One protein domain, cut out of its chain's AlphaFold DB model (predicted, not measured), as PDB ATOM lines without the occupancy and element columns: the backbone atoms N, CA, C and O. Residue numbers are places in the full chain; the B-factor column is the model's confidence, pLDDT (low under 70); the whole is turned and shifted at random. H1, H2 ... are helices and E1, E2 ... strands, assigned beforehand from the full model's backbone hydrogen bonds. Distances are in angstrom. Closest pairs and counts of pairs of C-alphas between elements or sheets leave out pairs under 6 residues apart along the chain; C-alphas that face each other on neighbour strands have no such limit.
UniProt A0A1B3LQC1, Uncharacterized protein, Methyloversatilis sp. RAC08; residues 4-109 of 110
ATOM      1  N   TYR A   4      -3.325 -20.493  79.755       78.50
ATOM      2  CA  TYR A   4      -2.313 -19.449  79.930       78.50
ATOM      3  C   TYR A   4      -1.167 -19.715  78.959       78.50
ATOM      4  O   TYR A   4      -0.649 -20.831  78.924       78.50
ATOM      5  N   ALA A   5      -0.802 -18.717  78.154       76.50
ATOM      6  CA  ALA A   5       0.289 -18.829  77.195       76.50
ATOM      7  C   ALA A   5       1.257 -17.653  77.351       76.50
ATOM      8  O   ALA A   5       0.873 -16.490  77.212       76.50
ATOM      9  N   THR A   6       2.522 -17.972  77.612       70.56
ATOM     10  CA  THR A   6       3.622 -17.005  77.605       70.56
ATOM     11  C   THR A   6       4.234 -17.005  76.211       70.56
ATOM     12  O   THR A   6       4.741 -18.036  75.763       70.56
ATOM     13  N   ARG A   7       4.161 -15.877  75.499       64.56
ATOM     14  CA  ARG A   7       4.748 -15.748  74.158       64.56
ATOM     15  C   ARG A   7       6.051 -14.943  74.226       64.56
ATOM     16  O   ARG A   7       6.053 -13.865  74.822       64.56
ATOM     17  N   PRO A   8       7.155 -15.421  73.623       51.41
ATOM     18  CA  PRO A   8       8.303 -14.565  73.349       51.41
ATOM     19  C   PRO A   8       7.917 -13.518  72.290       51.41
ATOM     20  O   PRO A   8       7.135 -13.813  71.387       51.41
ATOM     21  N   THR A   9       8.445 -12.299  72.414       46.66
ATOM     22  CA  THR A   9       8.244 -11.215  71.439       46.66
ATOM     23  C   THR A   9       8.673 -11.667  70.040       46.66
ATOM     24  O   THR A   9       9.760 -12.223  69.884       46.66
ATOM     25  N   VAL A  10       7.824 -11.438  69.034       48.53
ATOM     26  CA  VAL A  10       8.081 -11.792  67.631       48.53
ATOM     27  C   VAL A  10       8.508 -10.527  66.882       48.53
ATOM     28  O   VAL A  10       7.762  -9.553  66.838       48.53
ATOM     29  N   GLU A  11       9.713 -10.520  66.308       46.25
ATOM     30  CA  GLU A  11      10.157  -9.453  65.403       46.25
ATOM     31  C   GLU A  11       9.510  -9.634  64.019       46.25
ATOM     32  O   GLU A  11       9.860 -10.551  63.278       46.25
ATOM     33  N   GLY A  12       8.602  -8.719  63.659       48.22
ATOM     34  CA  GLY A  12       8.289  -8.383  62.266       48.22
ATOM     35  C   GLY A  12       6.867  -8.684  61.780       48.22
ATOM     36  O   GLY A  12       6.528  -9.832  61.526       48.22
ATOM     37  N   ALA A  13       6.086  -7.625  61.533       46.62
ATOM     38  CA  ALA A  13       5.385  -7.331  60.271       46.62
ATOM     39  C   ALA A  13       4.545  -6.054  60.450       46.62
ATOM     40  O   ALA A  13       3.766  -5.948  61.388       46.62
ATOM     41  N   ALA A  14       4.744  -5.081  59.559       55.59
ATOM     42  CA  ALA A  14       4.153  -3.750  59.611       55.59
ATOM     43  C   ALA A  14       2.742  -3.712  59.003       55.59
ATOM     44  O   ALA A  14       2.583  -3.968  57.814       55.59
ATOM     45  N   ASP A  15       1.757  -3.312  59.807       51.44
ATOM     46  CA  ASP A  15       0.447  -2.810  59.381       51.44
ATOM     47  C   ASP A  15      -0.083  -1.871  60.483       51.44
ATOM     48  O   ASP A  15      -0.435  -2.287  61.587       51.44
ATOM     49  N   ALA A  16      -0.024  -0.558  60.246       50.91
ATOM     50  CA  ALA A  16      -0.330   0.430  61.279       50.91
ATOM     51  C   ALA A  16      -1.812   0.336  61.717       50.91
ATOM     52  O   ALA A  16      -2.702   0.341  60.866       50.91
ATOM     53  N   PRO A  17      -2.117   0.294  63.029       53.34
ATOM     54  CA  PRO A  17      -3.476   0.053  63.504       53.34
ATOM     55  C   PRO A  17      -4.420   1.229  63.207       53.34
ATOM     56  O   PRO A  17      -4.125   2.380  63.531       53.34
ATOM     57  N   ALA A  18      -5.604   0.909  62.676       56.12
ATOM     58  CA  ALA A  18      -6.621   1.854  62.201       56.12
ATOM     59  C   ALA A  18      -7.206   2.814  63.265       56.12
ATOM     60  O   ALA A  18      -7.858   3.787  62.900       56.12
ATOM     61  N   ASP A  19      -6.980   2.564  64.560       65.62
ATOM     62  CA  ASP A  19      -7.616   3.303  65.667       65.62
ATOM     63  C   ASP A  19      -6.647   4.238  66.425       65.62
ATOM     64  O   ASP A  19      -7.022   4.895  67.392       65.62
ATOM     65  N   GLY A  20      -5.361   4.275  66.043       68.75
ATOM     66  CA  GLY A  20      -4.346   5.196  66.589       68.75
ATOM     67  C   GLY A  20      -4.039   5.087  68.094       68.75
ATOM     68  O   GLY A  20      -3.113   5.741  68.574       68.75
ATOM     69  N   SER A  21      -4.778   4.273  68.855       83.50
ATOM     70  CA  SER A  21      -4.618   4.169  70.303       83.50
ATOM     71  C   SER A  21      -3.301   3.471  70.683       83.50
ATOM     72  O   SER A  21      -2.885   2.525  70.005       83.50
ATOM     73  N   PRO A  22      -2.656   3.860  71.802       84.50
ATOM     74  CA  PRO A  22      -1.428   3.213  72.273       84.50
ATOM     75  C   PRO A  22      -1.580   1.698  72.474       84.50
ATOM     76  O   PRO A  22      -0.661   0.929  72.211       84.50
ATOM     77  N   VAL A  23      -2.768   1.249  72.892       86.44
ATOM     78  CA  VAL A  23      -3.070  -0.179  73.068       86.44
ATOM     79  C   VAL A  23      -3.168  -0.897  71.723       86.44
ATOM     80  O   VAL A  23      -2.707  -2.029  71.617       86.44
ATOM     81  N   ALA A  24      -3.727  -0.269  70.686       87.00
ATOM     82  CA  ALA A  24      -3.770  -0.867  69.353       87.00
ATOM     83  C   ALA A  24      -2.360  -1.010  68.750       87.00
ATOM     84  O   ALA A  24      -2.061  -2.030  68.136       87.00
ATOM     85  N   GLN A  25      -1.474  -0.037  68.999       86.88
ATOM     86  CA  GLN A  25      -0.056  -0.127  68.627       86.88
ATOM     87  C   GLN A  25       0.656  -1.257  69.377       86.88
ATOM     88  O   GLN A  25       1.346  -2.057  68.753       86.88
ATOM     89  N   LEU A  26       0.440  -1.379  70.692       87.38
ATOM     90  CA  LEU A  26       0.986  -2.482  71.492       87.38
ATOM     91  C   LEU A  26       0.513  -3.848  70.996       87.38
ATOM     92  O   LEU A  26       1.321  -4.761  70.867       87.38
ATOM     93  N   LYS A  27      -0.783  -3.992  70.698       90.12
ATOM     94  CA  LYS A  27      -1.325  -5.243  70.161       90.12
ATOM     95  C   LYS A  27      -0.673  -5.617  68.837       90.12
ATOM     96  O   LYS A  27      -0.294  -6.766  68.662       90.12
ATOM     97  N   HIS A  28      -0.506  -4.643  67.944       88.69
ATOM     98  CA  HIS A  28       0.156  -4.860  66.665       88.69
ATOM     99  C   HIS A  28       1.620  -5.295  66.841       88.69
ATOM    100  O   HIS A  28       2.028  -6.306  66.278       88.69
ATOM    101  N   LEU A  29       2.388  -4.598  67.687       89.44
ATOM    102  CA  LEU A  29       3.793  -4.928  67.965       89.44
ATOM    103  C   LEU A  29       3.987  -6.315  68.595       89.44
ATOM    104  O   LEU A  29       5.034  -6.927  68.416       89.44
ATOM    105  N   LEU A  30       3.002  -6.790  69.358       89.88
ATOM    106  CA  LEU A  30       3.062  -8.062  70.082       89.88
ATOM    107  C   LEU A  30       2.337  -9.211  69.360       89.88
ATOM    108  O   LEU A  30       2.205 -10.289  69.943       89.88
ATOM    109  N   ASP A  31       1.860  -8.991  68.129       90.81
ATOM    110  CA  ASP A  31       1.039  -9.949  67.371       90.81
ATOM    111  C   ASP A  31      -0.149 -10.485  68.203       90.81
ATOM    112  O   ASP A  31      -0.409 -11.689  68.325       90.81
ATOM    113  N   VAL A  32      -0.842  -9.560  68.872       90.94
ATOM    114  CA  VAL A  32      -2.023  -9.831  69.695       90.94
ATOM    115  C   VAL A  32      -3.281  -9.577  68.861       90.94
ATOM    116  O   VAL A  32      -3.384  -8.514  68.241       90.94
ATOM    117  N   PRO A  33      -4.276 -10.487  68.887       90.31
ATOM    118  CA  PRO A  33      -5.533 -10.298  68.171       90.31
ATOM    119  C   PRO A  33      -6.202  -8.957  68.493       90.31
ATOM    120  O   PRO A  33      -6.179  -8.484  69.637       90.31
ATOM    121  N   ALA A  34      -6.827  -8.339  67.492       88.00
ATOM    122  CA  ALA A  34      -7.434  -7.017  67.635       88.00
ATOM    123  C   ALA A  34      -8.535  -7.008  68.711       88.00
ATOM    124  O   ALA A  34      -8.653  -6.047  69.480       88.00
ATOM    125  N   GLU A  35      -9.277  -8.110  68.821       89.69
ATOM    126  CA  GLU A  35     -10.337  -8.366  69.792       89.69
ATOM    127  C   GLU A  35      -9.844  -8.576  71.233       89.69
ATOM    128  O   GLU A  35     -10.651  -8.537  72.161       89.69
ATOM    129  N   ALA A  36      -8.536  -8.758  71.453       93.12
ATOM    130  CA  ALA A  36      -8.002  -9.001  72.788       93.12
ATOM    131  C   ALA A  36      -8.261  -7.808  73.725       93.12
ATOM    132  O   ALA A  36      -8.045  -6.650  73.369       93.12
ATOM    133  N   CYS A  37      -8.669  -8.048  74.963       93.62
ATOM    134  CA  CYS A  37      -8.839  -6.996  75.956       93.62
ATOM    135  C   CYS A  37      -7.531  -6.779  76.721       93.62
ATOM    136  O   CYS A  37      -7.007  -7.711  77.323       93.62
ATOM    137  N   PHE A  38      -7.000  -5.554  76.740       93.50
ATOM    138  CA  PHE A  38      -5.849  -5.238  77.586       93.50
ATOM    139  C   PHE A  38      -6.282  -5.150  79.058       93.50
ATOM    140  O   PHE A  38      -7.055  -4.267  79.442       93.50
ATOM    141  N   LEU A  39      -5.786  -6.068  79.890       93.75
ATOM    142  CA  LEU A  39      -6.131  -6.120  81.312       93.75
ATOM    143  C   LEU A  39      -5.281  -5.161  82.150       93.75
ATOM    144  O   LEU A  39      -5.771  -4.623  83.143       93.75
ATOM    145  N   GLY A  40      -4.050  -4.894  81.723       94.56
ATOM    146  CA  GLY A  40      -3.123  -3.993  82.401       94.56
ATOM    147  C   GLY A  40      -1.724  -4.582  82.507       94.56
ATOM    148  O   GLY A  40      -1.400  -5.602  81.888       94.56
ATOM    149  N   PHE A  41      -0.909  -3.923  83.321       96.12
ATOM    150  CA  PHE A  41       0.393  -4.428  83.724       96.12
ATOM    151  C   PHE A  41       0.256  -5.280  84.982       96.12
ATOM    152  O   PHE A  41      -0.588  -5.000  85.833       96.12
ATOM    153  N   ALA A  42       1.097  -6.294  85.124       96.81
ATOM    154  CA  ALA A  42       1.201  -7.094  86.336       96.81
ATOM    155  C   ALA A  42       2.670  -7.345  86.673       96.81
ATOM    156  O   ALA A  42       3.548  -7.208  85.819       96.81
ATOM    157  N   LEU A  43       2.929  -7.716  87.924       96.94
ATOM    158  CA  LEU A  43       4.256  -8.138  88.356       96.94
ATOM    159  C   LEU A  43       4.368  -9.658  88.275       96.94
ATOM    160  O   LEU A  43       3.464 -10.367  88.728       96.94
ATOM    161  N   THR A  44       5.479 -10.139  87.727       97.31
ATOM    162  CA  THR A  44       5.856 -11.554  87.704       97.31
ATOM    163  C   THR A  44       7.141 -11.755  88.496       97.31
ATOM    164  O   THR A  44       8.004 -10.887  88.491       97.31
ATOM    165  N   HIS A  45       7.277 -12.870  89.198       96.38
ATOM    166  CA  HIS A  45       8.497 -13.227  89.904       96.38
ATOM    167  C   HIS A  45       9.509 -13.802  88.908       96.38
ATOM    168  O   HIS A  45       9.268 -14.865  88.339       96.38
ATOM    169  N   ASP A  46      10.672 -13.174  88.740       93.06
ATOM    170  CA  ASP A  46      11.613 -13.514  87.660       93.06
ATOM    171  C   ASP A  46      12.120 -14.965  87.720       93.06
ATOM    172  O   ASP A  46      12.344 -15.596  86.688       93.06
ATOM    173  N   ALA A  47      12.271 -15.525  88.926       93.19
ATOM    174  CA  ALA A  47      12.746 -16.903  89.090       93.19
ATOM    175  C   ALA A  47      11.672 -17.989  88.884       93.19
ATOM    176  O   ALA A  47      12.025 -19.117  88.547       93.19
ATOM    177  N   THR A  48      10.388 -17.695  89.127       94.62
ATOM    178  CA  THR A  48       9.322 -18.719  89.131       94.62
ATOM    179  C   THR A  48       8.274 -18.508  88.044       94.62
ATOM    180  O   THR A  48       7.585 -19.454  87.675       94.62
ATOM    181  N   GLY A  49       8.153 -17.292  87.509       93.06
ATOM    182  CA  GLY A  49       7.085 -16.898  86.592       93.06
ATOM    183  C   GLY A  49       5.728 -16.691  87.272       93.06
ATOM    184  O   GLY A  49       4.736 -16.457  86.583       93.06
ATOM    185  N   ASP A  50       5.659 -16.765  88.605       96.12
ATOM    186  CA  ASP A  50       4.421 -16.536  89.350       96.12
ATOM    187  C   ASP A  50       4.018 -15.061  89.326       96.12
ATOM    188  O   ASP A  50       4.856 -14.172  89.240       96.12
ATOM    189  N   TYR A  51       2.728 -14.783  89.457       95.94
ATOM    190  CA  TYR A  51       2.171 -13.438  89.413       95.94
ATOM    191  C   TYR A  51       1.863 -12.926  90.810       95.94
ATOM    192  O   TYR A  51       1.432 -13.682  91.686       95.94
ATOM    193  N   LEU A  52       2.069 -11.628  91.018       94.62
ATOM    194  CA  LEU A  52       1.738 -10.996  92.284       94.62
ATOM    195  C   LEU A  52       0.220 -10.886  92.434       94.62
ATOM    196  O   LEU A  52      -0.451 -10.237  91.633       94.62
ATOM    197  N   CYS A  53      -0.313 -11.469  93.499       92.62
ATOM    198  CA  CYS A  53      -1.736 -11.515  93.814       92.62
ATOM    199  C   CYS A  53      -2.000 -10.975  95.223       92.62
ATOM    200  O   CYS A  53      -1.143 -11.053  96.109       92.62
ATOM    201  N   LEU A  54      -3.219 -10.498  95.468       86.94
ATOM    202  CA  LEU A  54      -3.689 -10.264  96.834       86.94
ATOM    203  C   LEU A  54      -3.930 -11.620  97.506       86.94
ATOM    204  O   LEU A  54      -4.615 -12.478  96.945       86.94
ATOM    205  N   ALA A  55      -3.352 -11.835  98.686       76.31
ATOM    206  CA  ALA A  55      -3.625 -13.036  99.457       76.31
ATOM    207  C   ALA A  55      -5.095 -13.013  99.911       76.31
ATOM    208  O   ALA A  55      -5.579 -11.967 100.354       76.31
ATOM    209  N   PRO A  56      -5.822 -14.139  99.813       65.56
ATOM    210  CA  PRO A  56      -7.174 -14.221 100.341       65.56
ATOM    211  C   PRO A  56      -7.134 -13.983 101.855       65.56
ATOM    212  O   PRO A  56      -6.476 -14.709 102.601       65.56
ATOM    213  N   ASP A  57      -7.819 -12.919 102.258       58.88
ATOM    214  CA  ASP A  57      -7.839 -12.310 103.582       58.88
ATOM    215  C   ASP A  57      -7.986 -13.346 104.713       58.88
ATOM    216  O   ASP A  57      -9.005 -14.026 104.860       58.88
ATOM    217  N   ARG A  58      -6.948 -13.456 105.542       51.72
ATOM    218  CA  ARG A  58      -7.090 -13.870 106.935       51.72
ATOM    219  C   ARG A  58      -6.425 -12.789 107.773       51.72
ATOM    220  O   ARG A  58      -5.266 -12.925 108.142       51.72
ATOM    221  N   SER A  59      -7.181 -11.736 108.071       53.47
ATOM    222  CA  SER A  59      -6.895 -10.664 109.033       53.47
ATOM    223  C   SER A  59      -6.024  -9.498 108.533       53.47
ATOM    224  O   SER A  59      -4.804  -9.529 108.609       53.47
ATOM    225  N   GLN A  60      -6.703  -8.431 108.090       47.75
ATOM    226  CA  GLN A  60      -6.383  -6.990 108.235       47.75
ATOM    227  C   GLN A  60      -4.990  -6.453 107.857       47.75
ATOM    228  O   GLN A  60      -4.711  -5.273 108.058       47.75
ATOM    229  N   VAL A  61      -4.146  -7.241 107.210       56.16
ATOM    230  CA  VAL A  61      -2.971  -6.746 106.497       56.16
ATOM    231  C   VAL A  61      -3.109  -7.233 105.069       56.16
ATOM    232  O   VAL A  61      -3.288  -8.428 104.847       56.16
ATOM    233  N   THR A  62      -3.065  -6.320 104.097       60.22
ATOM    234  CA  THR A  62      -3.089  -6.656 102.670       60.22
ATOM    235  C   THR A  62      -1.804  -7.409 102.314       60.22
ATOM    236  O   THR A  62      -0.840  -6.844 101.803       60.22
ATOM    237  N   LEU A  63      -1.753  -8.693 102.657       75.19
ATOM    238  CA  LEU A  63      -0.637  -9.567 102.348       75.19
ATOM    239  C   LEU A  63      -0.696  -9.860 100.853       75.19
ATOM    240  O   LEU A  63      -1.737 -10.237 100.320       75.19
ATOM    241  N   CYS A  64       0.413  -9.649 100.159       84.94
ATOM    242  CA  CYS A  64       0.542 -10.106  98.785       84.94
ATOM    243  C   CYS A  64       1.139 -11.513  98.785       84.94
ATOM    244  O   CYS A  64       1.935 -11.858  99.657       84.94
ATOM    245  N   SER A  65       0.784 -12.307  97.785       91.06
ATOM    246  CA  SER A  65       1.319 -13.650  97.564       91.06
ATOM    247  C   SER A  65       1.655 -13.837  96.091       91.06
ATOM    248  O   SER A  65       1.133 -13.116  95.244       91.06
ATOM    249  N   TRP A  66       2.524 -14.793  95.791       93.69
ATOM    250  CA  TRP A  66       2.831 -15.201  94.425       93.69
ATOM    251  C   TRP A  66       1.934 -16.379  94.026       93.69
ATOM    252  O   TRP A  66       1.666 -17.262  94.843       93.69
ATOM    253  N   SER A  67       1.431 -16.381  92.794       93.88
ATOM    254  CA  SER A  67       0.542 -17.425  92.275       93.88
ATOM    255  C   SER A  67       0.774 -17.665  90.788       93.88
ATOM    256  O   SER A  67       0.810 -16.722  90.006       93.88
ATOM    257  N   ALA A  68       0.788 -18.929  90.375       93.62
ATOM    258  CA  ALA A  68       0.921 -19.323  88.971       93.62
ATOM    259  C   ALA A  68      -0.277 -18.924  88.077       93.62
ATOM    260  O   ALA A  68      -0.232 -19.106  86.863       93.62
ATOM    261  N   ALA A  69      -1.372 -18.423  88.659       92.44
ATOM    262  CA  ALA A  69      -2.589 -18.042  87.940       92.44
ATOM    263  C   ALA A  69      -2.600 -16.534  87.591       92.44
ATOM    264  O   ALA A  69      -2.874 -15.721  88.482       92.44
ATOM    265  N   PRO A  70      -2.355 -16.133  86.326       91.94
ATOM    266  CA  PRO A  70      -2.305 -14.721  85.927       91.94
ATOM    267  C   PRO A  70      -3.654 -13.999  86.018       91.94
ATOM    268  O   PRO A  70      -3.686 -12.783  86.164       91.94
ATOM    269  N   ASP A  71      -4.783 -14.711  85.983       91.81
ATOM    270  CA  ASP A  71      -6.117 -14.122  86.174       91.81
ATOM    271  C   ASP A  71      -6.364 -13.631  87.609       91.81
ATOM    272  O   ASP A  71      -7.286 -12.851  87.841       91.81
ATOM    273  N   LYS A  72      -5.532 -14.053  88.569       91.94
ATOM    274  CA  LYS A  72      -5.560 -13.576  89.960       91.94
ATOM    275  C   LYS A  72      -4.592 -12.422  90.216       91.94
ATOM    276  O   LYS A  72      -4.511 -11.944  91.350       91.94
ATOM    277  N   ALA A  73      -3.807 -12.029  89.214       94.00
ATOM    278  CA  ALA A  73      -2.790 -11.004  89.367       94.00
ATOM    279  C   ALA A  73      -3.407  -9.652  89.748       94.00
ATOM    280  O   ALA A  73      -4.529  -9.315  89.366       94.00
ATOM    281  N   VAL A  74      -2.645  -8.852  90.488       94.12
ATOM    282  CA  VAL A  74      -2.945  -7.430  90.649       94.12
ATOM    283  C   VAL A  74      -2.623  -6.730  89.334       94.12
ATOM    284  O   VAL A  74      -1.485  -6.776  88.866       94.12
ATOM    285  N   PHE A  75      -3.630  -6.075  88.758       94.38
ATOM    286  CA  PHE A  75      -3.485  -5.314  87.523       94.38
ATOM    287  C   PHE A  75      -3.311  -3.828  87.811       94.38
ATOM    288  O   PHE A  75      -4.169  -3.185  88.420       94.38
ATOM    289  N   PHE A  76      -2.227  -3.268  87.295       93.88
ATOM    290  CA  PHE A  76      -1.951  -1.844  87.295       93.88
ATOM    291  C   PHE A  76      -2.407  -1.246  85.963       93.88
ATOM    292  O   PHE A  76      -2.112  -1.766  84.884       93.88
ATOM    293  N   ARG A  77      -3.161  -0.143  86.026       88.06
ATOM    294  CA  ARG A  77      -3.689   0.539  84.830       88.06
ATOM    295  C   ARG A  77      -2.724   1.558  84.237       88.06
ATOM    296  O   ARG A  77      -2.915   1.968  83.097       88.06
ATOM    297  N   ASN A  78      -1.708   1.964  84.991       89.31
ATOM    298  CA  ASN A  78      -0.722   2.937  84.551       89.31
ATOM    299  C   ASN A  78       0.703   2.431  84.817       89.31
ATOM    300  O   ASN A  78       0.951   1.625  85.716       89.31
ATOM    301  N   TRP A  79       1.636   2.903  83.991       91.12
ATOM    302  CA  TRP A  79       3.031   2.475  84.038       91.12
ATOM    303  C   TRP A  79       3.743   2.941  85.314       91.12
ATOM    304  O   TRP A  79       4.511   2.183  85.897       91.12
ATOM    305  N   SER A  80       3.447   4.152  85.790       93.19
ATOM    306  CA  SER A  80       4.095   4.744  86.967       93.19
ATOM    307  C   SER A  80       3.859   3.941  88.250       93.19
ATOM    308  O   SER A  80       4.818   3.618  88.947       93.19
ATOM    309  N   ASP A  81       2.614   3.553  88.530       93.31
ATOM    310  CA  ASP A  81       2.265   2.725  89.691       93.31
ATOM    311  C   ASP A  81       2.895   1.335  89.570       93.31
ATOM    312  O   ASP A  81       3.343   0.758  90.560       93.31
ATOM    313  N   THR A  82       2.980   0.814  88.342       94.12
ATOM    314  CA  THR A  82       3.633  -0.471  88.067       94.12
ATOM    315  C   THR A  82       5.122  -0.411  88.400       94.12
ATOM    316  O   THR A  82       5.629  -1.288  89.097       94.12
ATOM    317  N   LEU A  83       5.820   0.640  87.954       94.62
ATOM    318  CA  LEU A  83       7.231   0.864  88.272       94.62
ATOM    319  C   LEU A  83       7.451   1.030  89.776       94.62
ATOM    320  O   LEU A  83       8.401   0.473  90.318       94.62
ATOM    321  N   GLN A  84       6.569   1.761  90.462       93.94
ATOM    322  CA  GLN A  84       6.655   1.927  91.911       93.94
ATOM    323  C   GLN A  84       6.481   0.589  92.642       93.94
ATOM    324  O   GLN A  84       7.222   0.297  93.581       93.94
ATOM    325  N   ALA A  85       5.534  -0.242  92.203       92.62
ATOM    326  CA  ALA A  85       5.312  -1.563  92.775       92.62
ATOM    327  C   ALA A  85       6.482  -2.525  92.496       92.62
ATOM    328  O   ALA A  85       6.881  -3.266  93.396       92.62
ATOM    329  N   ALA A  86       7.055  -2.486  91.289       93.12
ATOM    330  CA  ALA A  86       8.242  -3.260  90.926       93.12
ATOM    331  C   ALA A  86       9.476  -2.817  91.730       93.12
ATOM    332  O   ALA A  86      10.219  -3.650  92.234       93.12
ATOM    333  N   ALA A  87       9.664  -1.512  91.951       93.56
ATOM    334  CA  ALA A  87      10.780  -0.989  92.742       93.56
ATOM    335  C   ALA A  87      10.764  -1.466  94.206       93.56
ATOM    336  O   ALA A  87      11.814  -1.569  94.837       93.56
ATOM    337  N   ALA A  88       9.585  -1.784  94.752       92.12
ATOM    338  CA  ALA A  88       9.448  -2.360  96.088       92.12
ATOM    339  C   ALA A  88       9.766  -3.870  96.146       92.12
ATOM    340  O   ALA A  88       9.750  -4.447  97.235       92.12
ATOM    341  N   ARG A  89      10.004  -4.517  94.997       91.94
ATOM    342  CA  ARG A  89      10.155  -5.971  94.832       91.94
ATOM    343  C   ARG A  89      11.271  -6.278  93.826       91.94
ATOM    344  O   ARG A  89      10.985  -6.467  92.646       91.94
ATOM    345  N   PRO A  90      12.543  -6.315  94.254       91.69
ATOM    346  CA  PRO A  90      13.678  -6.524  93.350       91.69
ATOM    347  C   PRO A  90      13.646  -7.869  92.605       91.69
ATOM    348  O   PRO A  90      14.340  -8.023  91.607       91.69
ATOM    349  N   GLU A  91      12.863  -8.838  93.078       93.44
ATOM    350  CA  GLU A  91      12.624 -10.128  92.429       93.44
ATOM    351  C   GLU A  91      11.575 -10.092  91.300       93.44
ATOM    352  O   GLU A  91      11.295 -11.134  90.700       93.44
ATOM    353  N   ALA A  92      10.947  -8.937  91.057       94.94
ATOM    354  CA  ALA A  92       9.803  -8.811  90.168       94.94
ATOM    355  C   ALA A  92      10.146  -8.180  88.809       94.94
ATOM    356  O   ALA A  92      10.617  -7.045  88.729       94.94
ATOM    357  N   GLY A  93       9.769  -8.873  87.738       96.00
ATOM    358  CA  GLY A  93       9.629  -8.324  86.398       96.00
ATOM    359  C   GLY A  93       8.230  -7.751  86.162       96.00
ATOM    360  O   GLY A  93       7.273  -8.042  86.886       96.00
ATOM    361  N   ILE A  94       8.088  -6.943  85.111       96.62
ATOM    362  CA  ILE A  94       6.797  -6.391  84.684       96.62
ATOM    363  C   ILE A  94       6.325  -7.119  83.426       96.62
ATOM    364  O   ILE A  94       7.097  -7.339  82.491       96.62
ATOM    365  N   VAL A  95       5.041  -7.462  83.383       96.62
ATOM    366  CA  VAL A  95       4.384  -8.068  82.222       96.62
ATOM    367  C   VAL A  95       3.140  -7.289  81.806       96.62
ATOM    368  O   VAL A  95       2.496  -6.635  82.624       96.62
ATOM    369  N   LEU A  96       2.776  -7.400  80.532       95.69
ATOM    370  CA  LEU A  96       1.489  -6.996  79.976       95.69
ATOM    371  C   LEU A  96       0.591  -8.226  79.859       95.69
ATOM    372  O   LEU A  96       1.050  -9.280  79.411       95.69
ATOM    373  N   ILE A  97      -0.686  -8.083  80.213       95.56
ATOM    374  CA  ILE A  97      -1.660  -9.174  80.116       95.56
ATOM    375  C   ILE A  97      -2.826  -8.769  79.213       95.56
ATOM    376  O   ILE A  97      -3.452  -7.720  79.404       95.56
ATOM    377  N   PHE A  98      -3.140  -9.638  78.251       95.31
ATOM    378  CA  PHE A  98      -4.285  -9.514  77.353       95.31
ATOM    379  C   PHE A  98      -5.225 -10.714  77.507       95.31
ATOM    380  O   PHE A  98      -4.774 -11.856  77.550       95.31
ATOM    381  N   ASP A  99      -6.529 -10.463  77.559       95.38
ATOM    382  CA  ASP A  99      -7.570 -11.493  77.545       95.38
ATOM    383  C   ASP A  99      -8.100 -11.679  76.127       95.38
ATOM    384  O   ASP A  99      -8.650 -10.743  75.550       95.38
ATOM    385  N   VAL A 100      -7.955 -12.876  75.566       94.25
ATOM    386  CA  VAL A 100      -8.521 -13.231  74.250       94.25
ATOM    387  C   VAL A 100      -9.821 -14.036  74.382       94.25
ATOM    388  O   VAL A 100     -10.343 -14.547  73.398       94.25
ATOM    389  N   GLY A 101     -10.372 -14.141  75.598       91.44
ATOM    390  CA  GLY A 101     -11.627 -14.826  75.902       91.44
ATOM    391  C   GLY A 101     -11.398 -16.204  76.520       91.44
ATOM    392  O   GLY A 101     -11.728 -16.425  77.688       91.44
ATOM    393  N   ASP A 102     -10.814 -17.135  75.766       90.69
ATOM    394  CA  ASP A 102     -10.516 -18.498  76.236       90.69
ATOM    395  C   ASP A 102      -9.126 -18.631  76.887       90.69
ATOM    396  O   ASP A 102      -8.881 -19.558  77.677       90.69
ATOM    397  N   ALA A 103      -8.235 -17.678  76.606       92.25
ATOM    398  CA  ALA A 103      -6.874 -17.643  77.113       92.25
ATOM    399  C   ALA A 103      -6.429 -16.247  77.573       92.25
ATOM    400  O   ALA A 103      -6.980 -15.225  77.162       92.25
ATOM    401  N   LEU A 104      -5.397 -16.222  78.418       94.56
ATOM    402  CA  LEU A 104      -4.628 -15.011  78.705       94.56
ATOM    403  C   LEU A 104      -3.274 -15.087  77.999       94.56
ATOM    404  O   LEU A 104      -2.551 -16.080  78.138       94.56
ATOM    405  N   LEU A 105      -2.943 -14.024  77.270       95.12
ATOM    406  CA  LEU A 105      -1.630 -13.812  76.674       95.12
ATOM    407  C   LEU A 105      -0.804 -12.920  77.595       95.12
ATOM    408  O   LEU A 105      -1.265 -11.851  78.003       95.12
ATOM    409  N   VAL A 106       0.412 -13.361  77.906       95.19
ATOM    410  CA  VAL A 106       1.335 -12.650  78.795       95.19
ATOM    411  C   VAL A 106       2.633 -12.349  78.056       95.19
ATOM    412  O   VAL A 106       3.243 -13.257  77.483       95.19
ATOM    413  N   PHE A 107       3.060 -11.086  78.106       95.00
ATOM    414  CA  PHE A 107       4.278 -10.597  77.458       95.00
ATOM    415  C   PHE A 107       5.145  -9.818  78.449       95.00
ATOM    416  O   PHE A 107       4.599  -9.054  79.243       95.00
ATOM    417  N   PRO A 108       6.480  -9.951  78.418       93.38
ATOM    418  CA  PRO A 108       7.361  -9.107  79.221       93.38
ATOM    419  C   PRO A 108       7.286  -7.644  78.760       93.38
ATOM    420  O   PRO A 108       7.307  -7.372  77.560       93.38
ATOM    421  N   ALA A 109       7.232  -6.705  79.705       87.75
ATOM    422  CA  ALA A 109       7.331  -5.275  79.428       87.75
ATOM    423  C   ALA A 109       8.814  -4.875  79.435       87.75
ATOM    424  O   ALA A 109       9.440  -4.843  80.495       87.75
TER     425      ALA A 109
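Overview. This is residues 4 to 109 of the 110 residues of an uncharacterized protein of Methyloversatilis sp. RAC08 (UniProt A0A1B3LQC1). A strongly twisted sheet of four strands, E1 E6 E5 E2, stands midway along an elongated domain, with helix H2 packed over strand E2. The small hairpin E3 E4 reaches out toward one end of the long axis, and short helix H1, with the long unnamed link of residues 7 to 21, makes the opposite end. The printed part has 106 residues with two named helices and six named strands, in the order E1 H1 E2 E3 E4 H2 E5 E6; the larger sheet is mixed and the smaller antiparallel. The class is mixed, helices and strands, with 51 residues in named elements, under half. The whole is compact, with a radius of gyration of the C-alphas of 14.7 A, and spans 50 by 29 by 25 A.

Arrangement. In the larger sheet, inner strand E5, residues 92 to 99, is antiparallel to edge strand E2, residues 37 to 45, at 155 degrees, with N 95 and O 42 2.9 A apart, within hydrogen-bond range. E5 forms a hairpin with E6, residues 103 to 108, where N 96 and O 107 are 2.8 A apart. E6 is parallel to edge strand E1, residues 4 to 6, at 25 degrees; N 5 and O 104 are 3.2 A apart. E2 bends by 56 degrees at residue 40. H2, residues 79 to 87, is on this sheet at a height over the sheet of 9.0 A and runs along E2, at 10 degrees on the local plane. Its closest C-alphas to E2 are those of Thr 82 and Phe 41, 6.7 A apart. H1, residues 22 to 29, is on the sheet too, with the C-alphas of Val 23 and Phe 38 of E2 closest at 7.3 A. E1, H1 and E2 form a split strand-helix-strand unit, two strands running the same way with E6 and E5 between them, and its crossover is right-handed. E3, residues 51 to 54, and E4, residues 64 to 67, form an antiparallel hairpin, with N 53 and O 65 2.8 A apart. The closest C-alphas of E3 and E2 are Tyr 51 and Thr 44, 4.5 A apart. H1 and H2 are apart. In H1 and H2 every O i to N i+4 pair is within hydrogen-bond range.

Along the chain. E1 begins at C-alpha 4, (-2.313, -19.449, 79.930). E2 measures 23.1 A, E5 21.6 A and E6 16.7 A; E6 ends at C-alpha 108, (7.361, -9.107, 79.221). H2 measures 12.2 A and H1 10.6 A.

Size, cuts and confidence. The C-alphas of Ala 14 and Ser 59 are the two farthest apart, at 51.1 A. The printed part has no cut. The links E1 to H1 and E4 to H2 are long. The mean pLDDT of the printed part is 84.2; residues 7 to 20 and 56 to 62 are under 70.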